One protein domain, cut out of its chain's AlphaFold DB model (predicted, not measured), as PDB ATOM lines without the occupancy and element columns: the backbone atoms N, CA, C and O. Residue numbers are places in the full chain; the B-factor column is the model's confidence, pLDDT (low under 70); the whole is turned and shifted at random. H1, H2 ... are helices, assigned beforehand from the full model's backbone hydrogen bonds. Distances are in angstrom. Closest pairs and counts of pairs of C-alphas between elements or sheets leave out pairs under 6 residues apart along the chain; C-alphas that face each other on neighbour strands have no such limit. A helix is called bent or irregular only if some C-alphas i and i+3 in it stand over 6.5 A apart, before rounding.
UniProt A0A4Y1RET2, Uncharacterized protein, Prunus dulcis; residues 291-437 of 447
ATOM      1  N   SER A 291     182.216 335.472 258.386       86.00
ATOM      2  CA  SER A 291     181.382 335.586 259.588       86.00
ATOM      3  C   SER A 291     180.031 334.884 259.441       86.00
ATOM      4  O   SER A 291     179.457 334.480 260.446       86.00
ATOM      5  N   SER A 292     179.547 334.675 258.211       86.62
ATOM      6  CA  SER A 292     178.316 333.913 257.959       86.62
ATOM      7  C   SER A 292     178.435 332.425 258.314       86.62
ATOM      8  O   SER A 292     177.450 331.823 258.731       86.62
ATOM      9  N   LEU A 293     179.638 331.843 258.222       84.44
ATOM     10  CA  LEU A 293     179.890 330.459 258.635       84.44
ATOM     11  C   LEU A 293     180.074 330.314 260.149       84.44
ATOM     12  O   LEU A 293     179.955 329.210 260.677       84.44
ATOM     13  N   PHE A 294     180.334 331.417 260.855       88.81
ATOM     14  CA  PHE A 294     180.591 331.443 262.295       88.81
ATOM     15  C   PHE A 294     179.554 332.317 263.014       88.81
ATOM     16  O   PHE A 294     179.892 333.396 263.506       88.81
ATOM     17  N   PRO A 295     178.287 331.862 263.106       84.25
ATOM     18  CA  PRO A 295     177.213 332.629 263.739       84.25
ATOM     19  C   PRO A 295     177.475 332.890 265.227       84.25
ATOM     20  O   PRO A 295     177.031 333.901 265.769       84.25
ATOM     21  N   VAL A 296     178.224 332.001 265.888       87.69
ATOM     22  CA  VAL A 296     178.724 332.214 267.248       87.69
ATOM     23  C   VAL A 296     180.222 332.512 267.170       87.69
ATOM     24  O   VAL A 296     180.984 331.645 266.737       87.69
ATOM     25  N   PRO A 297     180.677 333.704 267.596       92.31
ATOM     26  CA  PRO A 297     182.093 334.033 267.577       92.31
ATOM     27  C   PRO A 297     182.875 333.163 268.568       92.31
ATOM     28  O   PRO A 297     182.365 332.746 269.611       92.31
ATOM     29  N   MET A 298     184.146 332.917 268.263       93.06
ATOM     30  CA  MET A 298     185.035 332.149 269.126       93.06
ATOM     31  C   MET A 298     185.223 332.829 270.484       93.06
ATOM     32  O   MET A 298     185.623 333.995 270.572       93.06
ATOM     33  N   ASP A 299     185.045 332.059 271.546       90.06
ATOM     34  CA  ASP A 299     185.361 332.389 272.923       90.06
ATOM     35  C   ASP A 299     186.162 331.251 273.591       90.06
ATOM     36  O   ASP A 299     186.640 330.308 272.956       90.06
ATOM     37  N   ARG A 300     186.360 331.342 274.908       85.69
ATOM     38  CA  ARG A 300     187.129 330.339 275.667       85.69
ATOM     39  C   ARG A 300     186.405 328.997 275.817       85.69
ATOM     40  O   ARG A 300     187.016 328.023 276.249       85.69
ATOM     41  N   THR A 301     185.109 328.953 275.533       82.19
ATOM     42  CA  THR A 301     184.231 327.808 275.772       82.19
ATOM     43  C   THR A 301     183.994 326.967 274.525       82.19
ATOM     44  O   THR A 301     183.793 325.762 274.667       82.19
ATOM     45  N   ASN A 302     184.060 327.574 273.339       83.25
ATOM     46  CA  ASN A 302     183.803 326.932 272.046       83.25
ATOM     47  C   ASN A 302     185.053 326.817 271.147       83.25
ATOM     48  O   ASN A 302     184.938 326.411 269.993       83.25
ATOM     49  N   TYR A 303     186.246 327.134 271.670       86.56
ATOM     50  CA  TYR A 303     187.504 327.145 270.910       86.56
ATOM     51  C   TYR A 303     187.735 325.889 270.055       86.56
ATOM     52  O   TYR A 303     188.133 326.009 268.903       86.56
ATOM     53  N   LEU A 304     187.486 324.691 270.598       81.81
ATOM     54  CA  LEU A 304     187.729 323.440 269.868       81.81
ATOM     55  C   LEU A 304     186.815 323.285 268.647       81.81
ATOM     56  O   LEU A 304     187.284 322.882 267.589       81.81
ATOM     57  N   SER A 305     185.536 323.653 268.777       80.00
ATOM     58  CA  SER A 305     184.576 323.592 267.659       80.00
ATOM     59  C   SER A 305     184.921 324.622 266.606       80.00
ATOM     60  O   SER A 305     184.981 324.295 265.426       80.00
ATOM     61  N   TRP A 306     185.186 325.853 267.053       91.31
ATOM     62  CA  TRP A 306     185.610 326.921 266.163       91.31
ATOM     63  C   TRP A 306     186.859 326.509 265.388       91.31
ATOM     64  O   TRP A 306     186.892 326.659 264.175       91.31
ATOM     65  N   LYS A 307     187.860 325.936 266.069       88.88
ATOM     66  CA  LYS A 307     189.119 325.522 265.448       88.88
ATOM     67  C   LYS A 307     188.885 324.480 264.356       88.88
ATOM     68  O   LYS A 307     189.392 324.669 263.260       88.88
ATOM     69  N   SER A 308     188.110 323.436 264.654       82.56
ATOM     70  CA  SER A 308     187.765 322.380 263.692       82.56
ATOM     71  C   SER A 308     187.085 322.964 262.454       82.56
ATOM     72  O   SER A 308     187.562 322.784 261.342       82.56
ATOM     73  N   GLN A 309     186.021 323.744 262.653       85.06
ATOM     74  CA  GLN A 309     185.281 324.358 261.552       85.06
ATOM     75  C   GLN A 309     186.160 325.323 260.741       85.06
ATOM     76  O   GLN A 309     186.030 325.430 259.525       85.06
ATOM     77  N   PHE A 310     187.066 326.044 261.403       91.38
ATOM     78  CA  PHE A 310     187.993 326.952 260.738       91.38
ATOM     79  C   PHE A 310     189.044 326.201 259.915       91.38
ATOM     80  O   PHE A 310     189.372 326.651 258.821       91.38
ATOM     81  N   GLU A 311     189.541 325.054 260.391       87.75
ATOM     82  CA  GLU A 311     190.416 324.167 259.610       87.75
ATOM     83  C   GLU A 311     189.717 323.696 258.326       87.75
ATOM     84  O   GLU A 311     190.303 323.846 257.252       87.75
ATOM     85  N   ASP A 312     188.450 323.271 258.399       84.94
ATOM     86  CA  ASP A 312     187.667 322.864 257.220       84.94
ATOM     87  C   ASP A 312     187.535 324.005 256.200       84.94
ATOM     88  O   ASP A 312     187.725 323.817 254.998       84.94
ATOM     89  N   VAL A 313     187.264 325.229 256.668       86.62
ATOM     90  CA  VAL A 313     187.193 326.415 255.799       86.62
ATOM     91  C   VAL A 313     188.536 326.693 255.126       86.62
ATOM     92  O   VAL A 313     188.583 326.998 253.933       86.62
ATOM     93  N   LEU A 314     189.644 326.567 255.857       87.56
ATOM     94  CA  LEU A 314     190.970 326.730 255.269       87.56
ATOM     95  C   LEU A 314     191.272 325.648 254.229       87.56
ATOM     96  O   LEU A 314     191.904 325.957 253.219       87.56
ATOM     97  N   GLU A 315     190.840 324.409 254.446       85.56
ATOM     98  CA  GLU A 315     191.010 323.320 253.482       85.56
ATOM     99  C   GLU A 315     190.188 323.553 252.212       85.56
ATOM    100  O   GLU A 315     190.752 323.506 251.118       85.56
ATOM    101  N   MET A 316     188.911 323.930 252.344       85.75
ATOM    102  CA  MET A 316     188.033 324.245 251.207       85.75
ATOM    103  C   MET A 316     188.580 325.367 250.312       85.75
ATOM    104  O   MET A 316     188.347 325.363 249.105       85.75
ATOM    105  N   HIS A 317     189.326 326.316 250.882       84.75
ATOM    106  CA  HIS A 317     189.927 327.430 250.141       84.75
ATOM    107  C   HIS A 317     191.408 327.224 249.779       84.75
ATOM    108  O   HIS A 317     192.035 328.139 249.241       84.75
ATOM    109  N   GLY A 318     192.004 326.061 250.075       84.31
ATOM    110  CA  GLY A 318     193.428 325.805 249.811       84.31
ATOM    111  C   GLY A 318     194.382 326.695 250.626       84.31
ATOM    112  O   GLY A 318     195.504 326.974 250.202       84.31
ATOM    113  N   LEU A 319     193.939 327.168 251.795       89.31
ATOM    114  CA  LEU A 319     194.658 328.071 252.701       89.31
ATOM    115  C   LEU A 319     195.230 327.356 253.938       89.31
ATOM    116  O   LEU A 319     195.883 327.993 254.763       89.31
ATOM    117  N   ALA A 320     195.052 326.039 254.070       86.62
ATOM    118  CA  ALA A 320     195.511 325.265 255.231       86.62
ATOM    119  C   ALA A 320     197.026 325.378 255.507       86.62
ATOM    120  O   ALA A 320     197.461 325.293 256.655       86.62
ATOM    121  N   ALA A 321     197.843 325.601 254.472       85.56
ATOM    122  CA  ALA A 321     199.285 325.794 254.624       85.56
ATOM    123  C   ALA A 321     199.646 327.105 255.350       85.56
ATOM    124  O   ALA A 321     200.654 327.153 256.049       85.56
ATOM    125  N   VAL A 322     198.804 328.143 255.256       86.62
ATOM    126  CA  VAL A 322     199.060 329.485 255.816       86.62
ATOM    127  C   VAL A 322     199.200 329.448 257.340       86.62
ATOM    128  O   VAL A 322     200.021 330.157 257.910       86.62
ATOM    129  N   VAL A 323     198.424 328.595 258.014       87.81
ATOM    130  CA  VAL A 323     198.486 328.446 259.477       87.81
ATOM    131  C   VAL A 323     199.500 327.395 259.933       87.81
ATOM    132  O   VAL A 323     199.874 327.388 261.106       87.81
ATOM    133  N   LYS A 324     199.959 326.512 259.035       81.94
ATOM    134  CA  LYS A 324     200.923 325.436 259.336       81.94
ATOM    135  C   LYS A 324     202.373 325.873 259.115       81.94
ATOM    136  O   LYS A 324     203.255 325.422 259.843       81.94
ATOM    137  N   ASN A 325     202.616 326.745 258.141       78.56
ATOM    138  CA  ASN A 325     203.952 327.215 257.803       78.56
ATOM    139  C   ASN A 325     204.412 328.286 258.800       78.56
ATOM    140  O   ASN A 325     203.730 329.281 259.014       78.56
ATOM    141  N   ASN A 326     205.597 328.084 259.378       68.50
ATOM    142  CA  ASN A 326     206.245 329.033 260.293       68.50
ATOM    143  C   ASN A 326     207.154 330.037 259.554       68.50
ATOM    144  O   ASN A 326     207.994 330.699 260.157       68.50
ATOM    145  N   THR A 327     207.052 330.098 258.228       67.12
ATOM    146  CA  THR A 327     207.853 331.007 257.412       67.12
ATOM    147  C   THR A 327     207.074 332.299 257.247       67.12
ATOM    148  O   THR A 327     205.961 332.279 256.724       67.12
ATOM    149  N   ASP A 328     207.648 333.412 257.706       68.56
ATOM    150  CA  ASP A 328     207.055 334.723 257.467       68.56
ATOM    151  C   ASP A 328     206.953 334.957 255.951       68.56
ATOM    152  O   ASP A 328     207.944 334.759 255.237       68.56
ATOM    153  N   PRO A 329     205.777 335.356 255.435       69.12
ATOM    154  CA  PRO A 329     205.603 335.547 254.007       69.12
ATOM    155  C   PRO A 329     206.536 336.661 253.502       69.12
ATOM    156  O   PRO A 329     206.667 337.701 254.166       69.12
ATOM    157  N   PRO A 330     207.158 336.496 252.320       69.50
ATOM    158  CA  PRO A 330     207.963 337.541 251.696       69.50
ATOM    159  C   PRO A 330     207.164 338.842 251.556       69.50
ATOM    160  O   PRO A 330     205.980 338.826 251.217       69.50
ATOM    161  N   LYS A 331     207.795 339.988 251.845       64.94
ATOM    162  CA  LYS A 331     207.085 341.277 251.921       64.94
ATOM    163  C   LYS A 331     206.755 341.881 250.552       64.94
ATOM    164  O   LYS A 331     205.760 342.590 250.447       64.94
ATOM    165  N   VAL A 332     207.585 341.638 249.539       63.03
ATOM    166  CA  VAL A 332     207.553 342.343 248.247       63.03
ATOM    167  C   VAL A 332     208.047 341.392 247.152       63.03
ATOM    168  O   VAL A 332     209.023 340.676 247.373       63.03
ATOM    169  N   GLN A 333     207.356 341.346 246.011       60.16
ATOM    170  CA  GLN A 333     207.886 340.757 244.773       60.16
ATOM    171  C   GLN A 333     208.886 341.722 244.112       60.16
ATOM    172  O   GLN A 333     208.844 342.920 244.371       60.16
ATOM    173  N   GLU A 334     209.769 341.230 243.238       60.50
ATOM    174  CA  GLU A 334     210.760 342.070 242.532       60.50
ATOM    175  C   GLU A 334     210.129 343.219 241.714       60.50
ATOM    176  O   GLU A 334     210.791 344.216 241.443       60.50
ATOM    177  N   ASP A 335     208.839 343.122 241.386       60.38
ATOM    178  CA  ASP A 335     208.046 344.123 240.662       60.38
ATOM    179  C   ASP A 335     207.369 345.182 241.566       60.38
ATOM    180  O   ASP A 335     206.645 346.048 241.072       60.38
ATOM    181  N   GLY A 336     207.573 345.126 242.889       62.88
ATOM    182  CA  GLY A 336     206.941 346.030 243.858       62.88
ATOM    183  C   GLY A 336     205.503 345.661 244.245       62.88
ATOM    184  O   GLY A 336     204.893 346.364 245.056       62.88
ATOM    185  N   SER A 337     204.951 344.562 243.719       68.25
ATOM    186  CA  SER A 337     203.615 344.076 244.068       68.25
ATOM    187  C   SER A 337     203.606 343.256 245.369       68.25
ATOM    188  O   SER A 337     204.620 342.711 245.823       68.25
ATOM    189  N   VAL A 338     202.434 343.173 246.011       72.12
ATOM    190  CA  VAL A 338     202.243 342.382 247.238       72.12
ATOM    191  C   VAL A 338     202.419 340.899 246.914       72.12
ATOM    192  O   VAL A 338     201.735 340.360 246.046       72.12
ATOM    193  N   HIS A 339     203.306 340.223 247.646       78.69
ATOM    194  CA  HIS A 339     203.537 338.794 247.458       78.69
ATOM    195  C   HIS A 339     202.243 337.985 247.707       78.69
ATOM    196  O   HIS A 339     201.568 338.220 248.718       78.69
ATOM    197  N   PRO A 340     201.888 336.996 246.864       79.81
ATOM    198  CA  PRO A 340     200.649 336.228 247.007       79.81
ATOM    199  C   PRO A 340     200.517 335.531 248.366       79.81
ATOM    200  O   PRO A 340     199.418 335.410 248.906       79.81
ATOM    201  N   GLU A 341     201.634 335.095 248.954       82.62
ATOM    202  CA  GLU A 341     201.642 334.490 250.292       82.62
ATOM    203  C   GLU A 341     201.341 335.505 251.395       82.62
ATOM    204  O   GLU A 341     200.641 335.172 252.349       82.62
ATOM    205  N   LEU A 342     201.793 336.755 251.242       84.81
ATOM    206  CA  LEU A 342     201.458 337.831 252.172       84.81
ATOM    207  C   LEU A 342     199.963 338.154 252.090       84.81
ATOM    208  O   LEU A 342     199.312 338.311 253.118       84.81
ATOM    209  N   ALA A 343     199.391 338.188 250.885       86.88
ATOM    210  CA  ALA A 343     197.957 338.400 250.704       86.88
ATOM    211  C   ALA A 343     197.117 337.271 251.340       86.88
ATOM    212  O   ALA A 343     196.147 337.551 252.047       86.88
ATOM    213  N   LYS A 344     197.527 336.004 251.165       89.25
ATOM    214  CA  LYS A 344     196.907 334.839 251.827       89.25
ATOM    215  C   LYS A 344     197.008 334.922 253.352       89.25
ATOM    216  O   LYS A 344     196.008 334.707 254.035       89.25
ATOM    217  N   ASP A 345     198.176 335.277 253.886       91.31
ATOM    218  CA  ASP A 345     198.388 335.462 255.325       91.31
ATOM    219  C   ASP A 345     197.467 336.541 255.909       91.31
ATOM    220  O   ASP A 345     196.761 336.297 256.889       91.31
ATOM    221  N   LYS A 346     197.394 337.718 255.271       91.06
ATOM    222  CA  LYS A 346     196.526 338.810 255.735       91.06
ATOM    223  C   LYS A 346     195.047 338.467 255.644       91.06
ATOM    224  O   LYS A 346     194.297 338.838 256.548       91.06
ATOM    225  N   LEU A 347     194.635 337.735 254.609       92.06
ATOM    226  CA  LEU A 347     193.264 337.250 254.478       92.06
ATOM    227  C   LEU A 347     192.898 336.317 255.640       92.06
ATOM    228  O   LEU A 347     191.920 336.570 256.342       92.06
ATOM    229  N   VAL A 348     193.716 335.292 255.901       93.62
ATOM    230  CA  VAL A 348     193.459 334.336 256.989       93.62
ATOM    231  C   VAL A 348     193.506 335.024 258.352       93.62
ATOM    232  O   VAL A 348     192.639 334.785 259.192       93.62
ATOM    233  N   LEU A 349     194.460 335.931 258.583       93.69
ATOM    234  CA  LEU A 349     194.523 336.703 259.824       93.69
ATOM    235  C   LEU A 349     193.265 337.562 260.028       93.69
ATOM    236  O   LEU A 349     192.749 337.644 261.145       93.69
ATOM    237  N   SER A 350     192.762 338.184 258.958       93.69
ATOM    238  CA  SER A 350     191.499 338.927 258.980       93.69
ATOM    239  C   SER A 350     190.329 338.013 259.341       93.69
ATOM    240  O   SER A 350     189.554 338.340 260.238       93.69
ATOM    241  N   TRP A 351     190.251 336.822 258.743       95.19
ATOM    242  CA  TRP A 351     189.216 335.830 259.049       95.19
ATOM    243  C   TRP A 351     189.254 335.343 260.498       95.19
ATOM    244  O   TRP A 351     188.208 335.271 261.149       95.19
ATOM    245  N   ILE A 352     190.444 335.076 261.046       95.31
ATOM    246  CA  ILE A 352     190.607 334.706 262.459       95.31
ATOM    247  C   ILE A 352     190.085 335.839 263.354       95.31
ATOM    248  O   ILE A 352     189.328 335.597 264.295       95.31
ATOM    249  N   LYS A 353     190.441 337.095 263.055       93.56
ATOM    250  CA  LYS A 353     189.980 338.255 263.834       93.56
ATOM    251  C   LYS A 353     188.471 338.469 263.700       93.56
ATOM    252  O   LYS A 353     187.821 338.741 264.707       93.56
ATOM    253  N   ALA A 354     187.903 338.326 262.505       93.62
ATOM    254  CA  ALA A 354     186.479 338.525 262.234       93.62
ATOM    255  C   ALA A 354     185.588 337.500 262.951       93.62
ATOM    256  O   ALA A 354     184.511 337.850 263.429       93.62
ATOM    257  N   THR A 355     186.061 336.260 263.078       94.88
ATOM    258  CA  THR A 355     185.330 335.160 263.729       94.88
ATOM    259  C   THR A 355     185.601 335.054 265.235       94.88
ATOM    260  O   THR A 355     185.063 334.177 265.905       94.88
ATOM    261  N   SER A 356     186.404 335.962 265.795       95.12
ATOM    262  CA  SER A 356     186.725 336.014 267.224       95.12
ATOM    263  C   SER A 356     185.787 336.936 268.006       95.12
ATOM    264  O   SER A 356     185.436 338.027 267.550       95.12
ATOM    265  N   SER A 357     185.445 336.555 269.238       95.25
ATOM    266  CA  SER A 357     184.756 337.450 270.179       95.25
ATOM    267  C   SER A 357     185.669 338.599 270.624       95.25
ATOM    268  O   SER A 357     186.896 338.518 270.523       95.25
ATOM    269  N   SER A 358     185.091 339.677 271.160       93.38
ATOM    270  CA  SER A 358     185.851 340.854 271.612       93.38
ATOM    271  C   SER A 358     186.939 340.516 272.636       93.38
ATOM    272  O   SER A 358     188.031 341.074 272.575       93.38
ATOM    273  N   SER A 359     186.685 339.556 273.532       91.88
ATOM    274  CA  SER A 359     187.654 339.116 274.548       91.88
ATOM    275  C   SER A 359     188.823 338.311 273.969       91.88
ATOM    276  O   SER A 359     189.904 338.299 274.553       91.88
ATOM    277  N   ILE A 360     188.632 337.647 272.827       94.25
ATOM    278  CA  ILE A 360     189.703 336.950 272.110       94.25
ATOM    279  C   ILE A 360     190.436 337.903 271.159       94.25
ATOM    280  O   ILE A 360     191.649 337.799 271.004       94.25
ATOM    281  N   LYS A 361     189.750 338.897 270.582       92.94
ATOM    282  CA  LYS A 361     190.389 339.930 269.749       92.94
ATOM    283  C   LYS A 361     191.490 340.681 270.498       92.94
ATOM    284  O   LYS A 361     192.524 340.949 269.895       92.94
ATOM    285  N   THR A 362     191.321 340.957 271.794       93.44
ATOM    286  CA  THR A 362     192.378 341.582 272.613       93.44
ATOM    287  C   THR A 362     193.621 340.703 272.727       93.44
ATOM    288  O   THR A 362     194.736 341.216 272.683       93.44
ATOM    289  N   LEU A 363     193.447 339.378 272.792       92.31
ATOM    290  CA  LEU A 363     194.557 338.430 272.767       92.31
ATOM    291  C   LEU A 363     195.303 338.480 271.429       92.31
ATOM    292  O   LEU A 363     196.512 338.312 271.427       92.31
ATOM    293  N   LEU A 364     194.603 338.725 270.316       93.62
ATOM    294  CA  LEU A 364     195.135 338.709 268.947       93.62
ATOM    295  C   LEU A 364     195.809 340.015 268.490       93.62
ATOM    296  O   LEU A 364     196.385 340.036 267.402       93.62
ATOM    297  N   ILE A 365     195.757 341.091 269.284       92.19
ATOM    298  CA  ILE A 365     196.388 342.388 268.971       92.19
ATOM    299  C   ILE A 365     197.875 342.267 268.577       92.19
ATOM    300  O   ILE A 365     198.234 342.829 267.542       92.19
ATOM    301  N   PRO A 366     198.744 341.546 269.320       91.69
ATOM    302  CA  PRO A 366     200.171 341.485 269.001       91.69
ATOM    303  C   PRO A 366     200.501 340.630 267.767       91.69
ATOM    304  O   PRO A 366     201.655 340.605 267.348       91.69
ATOM    305  N   CYS A 367     199.535 339.912 267.183       91.38
ATOM    306  CA  CYS A 367     199.797 339.046 266.036       91.38
ATOM    307  C   CYS A 367     199.785 339.802 264.715       91.38
ATOM    308  O   CYS A 367     198.780 340.415 264.329       91.38
ATOM    309  N   THR A 368     200.893 339.666 263.991       90.00
ATOM    310  CA  THR A 368     201.085 340.256 262.666       90.00
ATOM    311  C   THR A 368     200.873 339.251 261.538       90.00
ATOM    312  O   THR A 368     200.570 339.689 260.427       90.00
ATOM    313  N   THR A 369     200.955 337.945 261.815       91.50
ATOM    314  CA  THR A 369     200.714 336.858 260.848       91.50
ATOM    315  C   THR A 369     199.606 335.908 261.307       91.50
ATOM    316  O   THR A 369     199.300 335.798 262.503       91.50
ATOM    317  N   ALA A 370     198.990 335.206 260.357       92.94
ATOM    318  CA  ALA A 370     197.982 334.183 260.617       92.94
ATOM    319  C   ALA A 370     198.559 333.012 261.423       92.94
ATOM    320  O   ALA A 370     197.916 332.550 262.365       92.94
ATOM    321  N   HIS A 371     199.789 332.582 261.118       92.25
ATOM    322  CA  HIS A 371     200.472 331.525 261.870       92.25
ATOM    323  C   HIS A 371     200.679 331.898 263.347       92.25
ATOM    324  O   HIS A 371     200.407 331.090 264.242       92.25
ATOM    325  N   GLN A 372     201.097 333.139 263.628       92.81
ATOM    326  CA  GLN A 372     201.240 333.626 265.003       92.81
ATOM    327  C   GLN A 372     199.898 333.630 265.739       92.81
ATOM    328  O   GLN A 372     199.819 333.143 266.869       92.81
ATOM    329  N   ALA A 373     198.840 334.138 265.096       94.81
ATOM    330  CA  ALA A 373     197.495 334.150 265.667       94.81
ATOM    331  C   ALA A 373     197.013 332.727 265.985       94.81
ATOM    332  O   ALA A 373     196.593 332.450 267.110       94.81
ATOM    333  N   TRP A 374     197.152 331.809 265.027       95.25
ATOM    334  CA  TRP A 374     196.781 330.402 265.166       95.25
ATOM    335  C   TRP A 374     197.502 329.718 266.332       95.25
ATOM    336  O   TRP A 374     196.879 329.108 267.207       95.25
ATOM    337  N   THR A 375     198.823 329.884 266.394       91.44
ATOM    338  CA  THR A 375     199.675 329.293 267.431       91.44
ATOM    339  C   THR A 375     199.376 329.874 268.810       91.44
ATOM    340  O   THR A 375     199.322 329.146 269.805       91.44
ATOM    341  N   MET A 376     199.138 331.182 268.899       92.88
ATOM    342  CA  MET A 376     198.811 331.835 270.161       92.88
ATOM    343  C   MET A 376     197.456 331.385 270.710       92.88
ATOM    344  O   MET A 376     197.352 331.111 271.909       92.88
ATOM    345  N   LEU A 377     196.442 331.253 269.849       92.62
ATOM    346  CA  LEU A 377     195.146 330.690 270.229       92.62
ATOM    347  C   LEU A 377     195.315 329.262 270.748       92.62
ATOM    348  O   LEU A 377     194.851 328.955 271.847       92.62
ATOM    349  N   ALA A 378     196.066 328.420 270.032       88.62
ATOM    350  CA  ALA A 378     196.343 327.054 270.467       88.62
ATOM    351  C   ALA A 378     197.042 327.015 271.833       88.62
ATOM    352  O   ALA A 378     196.615 326.271 272.717       88.62
ATOM    353  N   LYS A 379     198.054 327.858 272.051       88.94
ATOM    354  CA  LYS A 379     198.808 327.922 273.311       88.94
ATOM    355  C   LYS A 379     197.958 328.390 274.496       88.94
ATOM    356  O   LYS A 379     198.179 327.937 275.616       88.94
ATOM    357  N   ARG A 380     197.016 329.313 274.281       88.12
ATOM    358  CA  ARG A 380     196.227 329.928 275.363       88.12
ATOM    359  C   ARG A 380     194.903 329.221 275.632       88.12
ATOM    360  O   ARG A 380     194.483 329.178 276.784       88.12
ATOM    361  N   LEU A 381     194.257 328.676 274.604       85.75
ATOM    362  CA  LEU A 381     192.899 328.135 274.699       85.75
ATOM    363  C   LEU A 381     192.861 326.602 274.746       85.75
ATOM    364  O   LEU A 381     192.012 326.054 275.450       85.75
ATOM    365  N   SER A 382     193.804 325.893 274.111       78.56
ATOM    366  CA  SER A 382     193.828 324.416 274.171       78.56
ATOM    367  C   SER A 382     194.002 323.873 275.594       78.56
ATOM    368  O   SER A 382     193.255 322.969 275.965       78.56
ATOM    369  N   PRO A 383     194.908 324.409 276.445       77.00
ATOM    370  CA  PRO A 383     195.051 323.916 277.817       77.00
ATOM    371  C   PRO A 383     193.787 324.117 278.659       77.00
ATOM    372  O   PRO A 383     193.455 323.265 279.487       77.00
ATOM    373  N   LEU A 384     193.060 325.217 278.431       76.50
ATOM    374  CA  LEU A 384     191.791 325.499 279.102       76.50
ATOM    375  C   LEU A 384     190.722 324.485 278.687       76.50
ATOM    376  O   LEU A 384     190.056 323.912 279.549       76.50
ATOM    377  N   ALA A 385     190.613 324.207 277.387       72.25
ATOM    378  CA  ALA A 385     189.693 323.204 276.867       72.25
ATOM    379  C   ALA A 385     190.015 321.799 277.410       72.25
ATOM    380  O   ALA A 385     189.132 321.128 277.942       72.25
ATOM    381  N   SER A 386     191.288 321.389 277.387       69.62
ATOM    382  CA  SER A 386     191.741 320.103 277.940       69.62
ATOM    383  C   SER A 386     191.478 319.983 279.442       69.62
ATOM    384  O   SER A 386     191.027 318.941 279.921       69.62
ATOM    385  N   THR A 387     191.716 321.057 280.198       74.25
ATOM    386  CA  THR A 387     191.434 321.096 281.639       74.25
ATOM    387  C   THR A 387     189.941 320.965 281.902       74.25
ATOM    388  O   THR A 387     189.548 320.184 282.762       74.25
ATOM    389  N   ARG A 388     189.100 321.656 281.127       74.44
ATOM    390  CA  ARG A 388     187.642 321.555 281.235       74.44
ATOM    391  C   ARG A 388     187.149 320.137 280.953       74.44
ATOM    392  O   ARG A 388     186.348 319.622 281.723       74.44
ATOM    393  N   VAL A 389     187.667 319.484 279.911       71.44
ATOM    394  CA  VAL A 389     187.363 318.073 279.618       71.44
ATOM    395  C   VAL A 389     187.773 317.171 280.784       71.44
ATOM    396  O   VAL A 389     187.009 316.291 281.177       71.44
ATOM    397  N   ARG A 390     188.957 317.393 281.369       71.38
ATOM    398  CA  ARG A 390     189.431 316.624 282.529       71.38
ATOM    399  C   ARG A 390     188.530 316.818 283.749       71.38
ATOM    400  O   ARG A 390     188.162 315.823 284.357       71.38
ATOM    401  N   ILE A 391     188.171 318.061 284.075       75.12
ATOM    402  CA  ILE A 391     187.286 318.391 285.201       75.12
ATOM    403  C   ILE A 391     185.914 317.751 285.004       75.12
ATOM    404  O   ILE A 391     185.431 317.082 285.907       75.12
ATOM    405  N   LEU A 392     185.315 317.882 283.820       73.50
ATOM    406  CA  LEU A 392     184.011 317.281 283.540       73.50
ATOM    407  C   LEU A 392     184.056 315.756 283.646       73.50
ATOM    408  O   LEU A 392     183.160 315.150 284.222       73.50
ATOM    409  N   ARG A 393     185.121 315.124 283.139       72.44
ATOM    410  CA  ARG A 393     185.314 313.676 283.277       72.44
ATOM    411  C   ARG A 393     185.425 313.261 284.742       72.44
ATOM    412  O   ARG A 393     184.884 312.227 285.114       72.44
ATOM    413  N   ASP A 394     186.135 314.039 285.547       73.88
ATOM    414  CA  ASP A 394     186.295 313.783 286.975       73.88
ATOM    415  C   ASP A 394     184.977 313.963 287.740       73.88
ATOM    416  O   ASP A 394     184.582 313.081 288.496       73.88
ATOM    417  N   GLN A 395     184.230 315.031 287.452       76.25
ATOM    418  CA  GLN A 395     182.897 315.277 288.009       76.25
ATOM    419  C   GLN A 395     181.911 314.163 287.657       76.25
ATOM    420  O   GLN A 395     181.154 313.737 288.516       76.25
ATOM    421  N   ILE A 396     181.946 313.645 286.426       76.81
ATOM    422  CA  ILE A 396     181.113 312.503 286.018       76.81
ATOM    423  C   ILE A 396     181.540 311.224 286.750       76.81
ATOM    424  O   ILE A 396     180.687 310.465 287.199       76.81
ATOM    425  N   ARG A 397     182.848 310.975 286.897       69.06
ATOM    426  CA  ARG A 397     183.373 309.785 287.598       69.06
ATOM    427  C   ARG A 397     183.065 309.786 289.091       69.06
ATOM    428  O   ARG A 397     182.860 308.724 289.665       69.06
ATOM    429  N   THR A 398     183.082 310.959 289.707       77.81
ATOM    430  CA  THR A 398     182.852 311.151 291.146       77.81
ATOM    431  C   THR A 398     181.395 311.472 291.469       77.81
ATOM    432  O   THR A 398     181.050 311.649 292.637       77.81
ATOM    433  N   LEU A 399     180.529 311.521 290.450       82.50
ATOM    434  CA  LEU A 399     179.118 311.836 290.591       82.50
ATOM    435  C   LEU A 399     178.432 310.804 291.493       82.50
ATOM    436  O   LEU A 399     178.219 309.655 291.108       82.50
ATOM    437  N   ARG A 400     178.029 311.238 292.685       77.69
ATOM    438  CA  ARG A 400     177.289 310.427 293.652       77.69
ATOM    439  C   ARG A 400     176.110 311.225 294.183       77.69
ATOM    440  O   ARG A 400     176.235 312.422 294.423       77.69
ATOM    441  N   LYS A 401     174.968 310.560 294.358       81.12
ATOM    442  CA  LYS A 401     173.809 311.163 295.018       81.12
ATOM    443  C   LYS A 401     174.142 311.382 296.496       81.12
ATOM    444  O   LYS A 401     174.542 310.435 297.170       81.12
ATOM    445  N   ASP A 402     173.971 312.607 296.982       81.88
ATOM    446  CA  ASP A 402     174.067 312.923 298.406       81.88
ATOM    447  C   ASP A 402     172.708 312.695 299.090       81.88
ATOM    448  O   ASP A 402     171.645 312.826 298.470       81.88
ATOM    449  N   ASN A 403     172.731 312.364 300.378       81.25
ATOM    450  CA  ASN A 403     171.534 312.149 301.187       81.25
ATOM    451  C   ASN A 403     170.693 313.428 301.323       81.25
ATOM    452  O   ASN A 403     169.479 313.334 301.473       81.25
ATOM    453  N   ASN A 404     171.322 314.599 301.189       83.56
ATOM    454  CA  ASN A 404     170.673 315.906 301.308       83.56
ATOM    455  C   ASN A 404     170.172 316.479 299.969       83.56
ATOM    456  O   ASN A 404     169.503 317.510 299.958       83.56
ATOM    457  N   THR A 405     170.482 315.837 298.838       82.81
ATOM    458  CA  THR A 405     170.022 316.275 297.508       82.81
ATOM    459  C   THR A 405     168.765 315.534 297.073       82.81
ATOM    460  O   THR A 405     168.683 314.306 297.187       82.81
ATOM    461  N   THR A 406     167.792 316.266 296.518       88.56
ATOM    462  CA  THR A 406     166.623 315.636 295.897       88.56
ATOM    463  C   THR A 406     167.052 314.820 294.674       88.56
ATOM    464  O   THR A 406     168.065 315.102 294.029       88.56
ATOM    465  N   VAL A 407     166.280 313.784 294.337       82.94
ATOM    466  CA  VAL A 407     166.543 312.964 293.142       82.94
ATOM    467  C   VAL A 407     166.503 313.826 291.876       82.94
ATOM    468  O   VAL A 407     167.339 313.657 290.993       82.94
ATOM    469  N   THR A 408     165.582 314.786 291.810       84.19
ATOM    470  CA  THR A 408     165.423 315.696 290.672       84.19
ATOM    471  C   THR A 408     166.648 316.585 290.470       84.19
ATOM    472  O   THR A 408     167.152 316.678 289.352       84.19
ATOM    473  N   ASP A 409     167.181 317.184 291.537       82.88
ATOM    474  CA  ASP A 409     168.361 318.055 291.447       82.88
ATOM    475  C   ASP A 409     169.612 317.269 291.052       82.88
ATOM    476  O   ASP A 409     170.389 317.712 290.205       82.88
ATOM    477  N   TYR A 410     169.764 316.059 291.599       78.62
ATOM    478  CA  TYR A 410     170.827 315.141 291.204       78.62
ATOM    479  C   TYR A 410     170.746 314.784 289.712       78.62
ATOM    480  O   TYR A 410     171.749 314.883 289.005       78.62
ATOM    481  N   LEU A 411     169.563 314.411 289.211       80.56
ATOM    482  CA  LEU A 411     169.362 314.057 287.802       80.56
ATOM    483  C   LEU A 411     169.582 315.255 286.868       80.56
ATOM    484  O   LEU A 411     170.199 315.098 285.814       80.56
ATOM    485  N   ASN A 412     169.142 316.453 287.259       79.88
ATOM    486  CA  ASN A 412     169.378 317.681 286.500       79.88
ATOM    487  C   ASN A 412     170.871 318.032 286.442       79.88
ATOM    488  O   ASN A 412     171.391 318.365 285.375       79.88
ATOM    489  N   TYR A 413     171.581 317.906 287.565       81.50
ATOM    490  CA  TYR A 413     173.022 318.128 287.616       81.50
ATOM    491  C   TYR A 413     173.780 317.101 286.768       81.50
ATOM    492  O   TYR A 413     174.585 317.485 285.916       81.50
ATOM    493  N   ALA A 414     173.455 315.813 286.916       76.62
ATOM    494  CA  ALA A 414     174.002 314.733 286.101       76.62
ATOM    495  C   ALA A 414     173.802 315.017 284.606       76.62
ATOM    496  O   ALA A 414     174.764 315.023 283.839       76.62
ATOM    497  N   LYS A 415     172.568 315.344 284.203       77.25
ATOM    498  CA  LYS A 415     172.227 315.709 282.826       77.25
ATOM    499  C   LYS A 415     173.053 316.891 282.325       77.25
ATOM    500  O   LYS A 415     173.610 316.814 281.238       77.25
ATOM    501  N   SER A 416     173.219 317.939 283.130       81.56
ATOM    502  CA  SER A 416     174.013 319.112 282.743       81.56
ATOM    503  C   SER A 416     175.497 318.788 282.504       81.56
ATOM    504  O   SER A 416     176.111 319.324 281.573       81.56
ATOM    505  N   LEU A 417     176.075 317.879 283.302       74.12
ATOM    506  CA  LEU A 417     177.441 317.384 283.125       74.12
ATOM    507  C   LEU A 417     177.555 316.541 281.856       74.12
ATOM    508  O   LEU A 417     178.481 316.747 281.066       74.12
ATOM    509  N   PHE A 418     176.595 315.639 281.632       73.06
ATOM    510  CA  PHE A 418     176.540 314.824 280.424       73.06
ATOM    511  C   PHE A 418     176.382 315.688 279.177       73.06
ATOM    512  O   PHE A 418     177.198 315.552 278.275       73.06
ATOM    513  N   ASP A 419     175.459 316.645 279.154       71.69
ATOM    514  CA  ASP A 419     175.262 317.565 278.029       71.69
ATOM    515  C   ASP A 419     176.516 318.405 277.755       71.69
ATOM    516  O   ASP A 419     176.905 318.610 276.604       71.69
ATOM    517  N   SER A 420     177.197 318.865 278.808       73.62
ATOM    518  CA  SER A 420     178.451 319.616 278.685       73.62
ATOM    519  C   SER A 420     179.588 318.753 278.139       73.62
ATOM    520  O   SER A 420     180.350 319.202 277.283       73.62
ATOM    521  N   SER A 421     179.697 317.506 278.602       64.88
ATOM    522  CA  SER A 421     180.680 316.551 278.094       64.88
ATOM    523  C   SER A 421     180.368 316.128 276.660       64.88
ATOM    524  O   SER A 421     181.271 316.117 275.834       64.88
ATOM    525  N   HIS A 422     179.097 315.889 276.332       63.12
ATOM    526  CA  HIS A 422     178.623 315.540 275.003       63.12
ATOM    527  C   HIS A 422     178.895 316.672 274.019       63.12
ATOM    528  O   HIS A 422     179.423 316.410 272.948       63.12
ATOM    529  N   LYS A 423     178.653 317.935 274.392       66.00
ATOM    530  CA  LYS A 423     179.044 319.088 273.567       66.00
ATOM    531  C   LYS A 423     180.544 319.080 273.276       66.00
ATOM    532  O   LYS A 423     180.919 319.180 272.119       66.00
ATOM    533  N   LEU A 424     181.403 318.894 274.277       62.50
ATOM    534  CA  LEU A 424     182.860 318.858 274.064       62.50
ATOM    535  C   LEU A 424     183.332 317.620 273.283       62.50
ATOM    536  O   LEU A 424     184.323 317.687 272.563       62.50
ATOM    537  N   VAL A 425     182.635 316.495 273.427       58.91
ATOM    538  CA  VAL A 425     182.930 315.236 272.740       58.91
ATOM    539  C   VAL A 425     182.473 315.288 271.284       58.91
ATOM    540  O   VAL A 425     183.254 314.930 270.416       58.91
ATOM    541  N   GLN A 426     181.286 315.822 270.993       56.19
ATOM    542  CA  GLN A 426     180.823 316.102 269.631       56.19
ATOM    543  C   GLN A 426     181.784 317.055 268.912       56.19
ATOM    544  O   GLN A 426     182.181 316.793 267.784       56.19
ATOM    545  N   GLN A 427     182.262 318.092 269.604       58.03
ATOM    546  CA  GLN A 427     183.291 319.002 269.084       58.03
ATOM    547  C   GLN A 427     184.635 318.314 268.801       58.03
ATOM    548  O   GLN A 427     185.399 318.780 267.964       58.03
ATOM    549  N   TRP A 428     184.946 317.222 269.503       51.28
ATOM    550  CA  TRP A 428     186.134 316.404 269.245       51.28
ATOM    551  C   TRP A 428     185.892 315.354 268.147       51.28
ATOM    552  O   TRP A 428     186.817 314.988 267.425       51.28
ATOM    553  N   MET A 429     184.651 314.884 268.000       39.44
ATOM    554  CA  MET A 429     184.219 313.918 266.985       39.44
ATOM    555  C   MET A 429     184.142 314.535 265.590       39.44
ATOM    556  O   MET A 429     184.563 313.886 264.637       39.44
ATOM    557  N   THR A 430     183.720 315.797 265.464       46.19
ATOM    558  CA  THR A 430     183.828 316.552 264.199       46.19
ATOM    559  C   THR A 430     185.281 316.723 263.745       46.19
ATOM    560  O   THR A 430     185.537 316.891 262.564       46.19
ATOM    561  N   MET A 431     186.234 316.605 264.673       41.41
ATOM    562  CA  MET A 431     187.674 316.742 264.445       41.41
ATOM    563  C   MET A 431     188.343 315.453 263.926       41.41
ATOM    564  O   MET A 431     189.526 315.474 263.601       41.41
ATOM    565  N   ASN A 432     187.633 314.314 263.879       38.91
ATOM    566  CA  ASN A 432     188.186 313.041 263.410       38.91
ATOM    567  C   ASN A 432     187.132 312.204 262.665       38.91
ATOM    568  O   ASN A 432     186.382 311.434 263.272       38.91
ATOM    569  N   SER A 433     187.166 312.241 261.332       35.19
ATOM    570  CA  SER A 433     186.380 311.370 260.436       35.19
ATOM    571  C   SER A 433     186.548 309.867 260.730       35.19
ATOM    572  O   SER A 433     185.652 309.071 260.460       35.19
ATOM    573  N   SER A 434     187.650 309.469 261.374       33.75
ATOM    574  CA  SER A 434     187.905 308.084 261.795       33.75
ATOM    575  C   SER A 434     187.157 307.650 263.071       33.75
ATOM    576  O   SER A 434     187.019 306.454 263.314       33.75
ATOM    577  N   VAL A 435     186.653 308.584 263.891       41.75
ATOM    578  CA  VAL A 435     185.978 308.275 265.174       41.75
ATOM    579  C   VAL A 435     184.466 308.117 264.995       41.75
ATOM    580  O   VAL A 435     183.847 307.328 265.711       41.75
ATOM    581  N   MET A 436     183.886 308.771 263.981       35.66
ATOM    582  CA  MET A 436     182.491 308.559 263.565       35.66
ATOM    583  C   MET A 436     182.219 307.087 263.235       35.66
ATOM    584  O   MET A 436     181.204 306.539 263.656       35.66
ATOM    585  N   PHE A 437     183.169 306.409 262.583       34.16
ATOM    586  CA  PHE A 437     183.057 304.984 262.269       34.16
ATOM    587  C   PHE A 437     183.003 304.114 263.537       34.16
ATOM    588  O   PHE A 437     182.199 303.190 263.633       34.16
TER     589      PHE A 437
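What this domain is: This is residues 291 to 437 of the 447 residues of an uncharacterized protein of Prunus dulcis (UniProt A0A4Y1RET2). A long bent helix, H5, runs through an elongated model: its first arm H5a, with H2 and H3 packed on it and H4 close by, belongs to a cluster of short helices, while its second arm H5b makes a helical hairpin with H6 that reaches out to one end. H6 folds back so that its last turns meet the start of H1, and the loop of residues 325 to 339 reaches to the opposite end. The printed part has 147 residues with seven named helices, H1 to H7 in chain order, and no named strand; the class is all helix. It is loose, with a radius of gyration of the C-alphas of 19.8 A, and its outline is a rod of 77 by 36 by 26 A.

Where its parts are: H5, residues 370 to 397, was assigned as one helix by its hydrogen bonds but is bent, with C-alphas 380 and 383 6.6 A apart. Its arms are H5a, residues 370 to 380, 15.4 A long, and H5b, residues 383 to 397, 20.8 A long. H6, residues 407 to 429, is 31.6 A long. Before H5 come H1, residues 303 to 316, 19.9 A long from C-alpha 303 at (187.504, 327.145, 270.910); H2, residues 320 to 324; H3, residues 340 to 354, 20.9 A long; and H4, residues 358 to 364. H7, residues 433 to 437, ends at C-alpha 437 at (183.057, 304.984, 262.269).

How they stand to each other: The arms H5a and H5b stand at a steep tilt of 36 degrees, only just past shallow. H5a touches H3, the same way at a steep tilt of 39 degrees, with C-alphas of Leu 349 and Ala 370 closest at 4.4 A. H2 touches H5a, closest at the C-alphas of Val 323 and His 371, 4.4 A. H4 is close to H5a but not clearly touching, closest at the C-alphas of Leu 364 and Ala 373, 6.1 A. H5b and H6 form a helical hairpin, opposite ways at a steep tilt of 40 degrees; the C-alphas of Leu 392 and Ser 421 are closest, 6.4 A. H6 touches H1 with residues 424 to 428 alone, the same way at a shallow tilt of 27 degrees, closest at the C-alphas of Ser 305 and Gln 427, 5.0 A. H7 touches no helix. Every O i to N i+4 pair is within hydrogen-bond range in H1, H3, H5a, H5b and H6; H4 has 2 of 3, H2 0 of 1 with 1 of 2 O i to N i+3 pairs, and H7 0 of 1 with 0 of 2.

The domain as a whole: The C-alphas farthest apart, those of Asp 335 and Asn 403, are 77.6 A apart. The printed part has no cut. The link from H2 to H3, 15 residues, is long, and residues 403 to 408 stand free. The mean pLDDT of the printed part is 79.2; residues 326 to 337, 386, 397 and 421 to 437 are under 70.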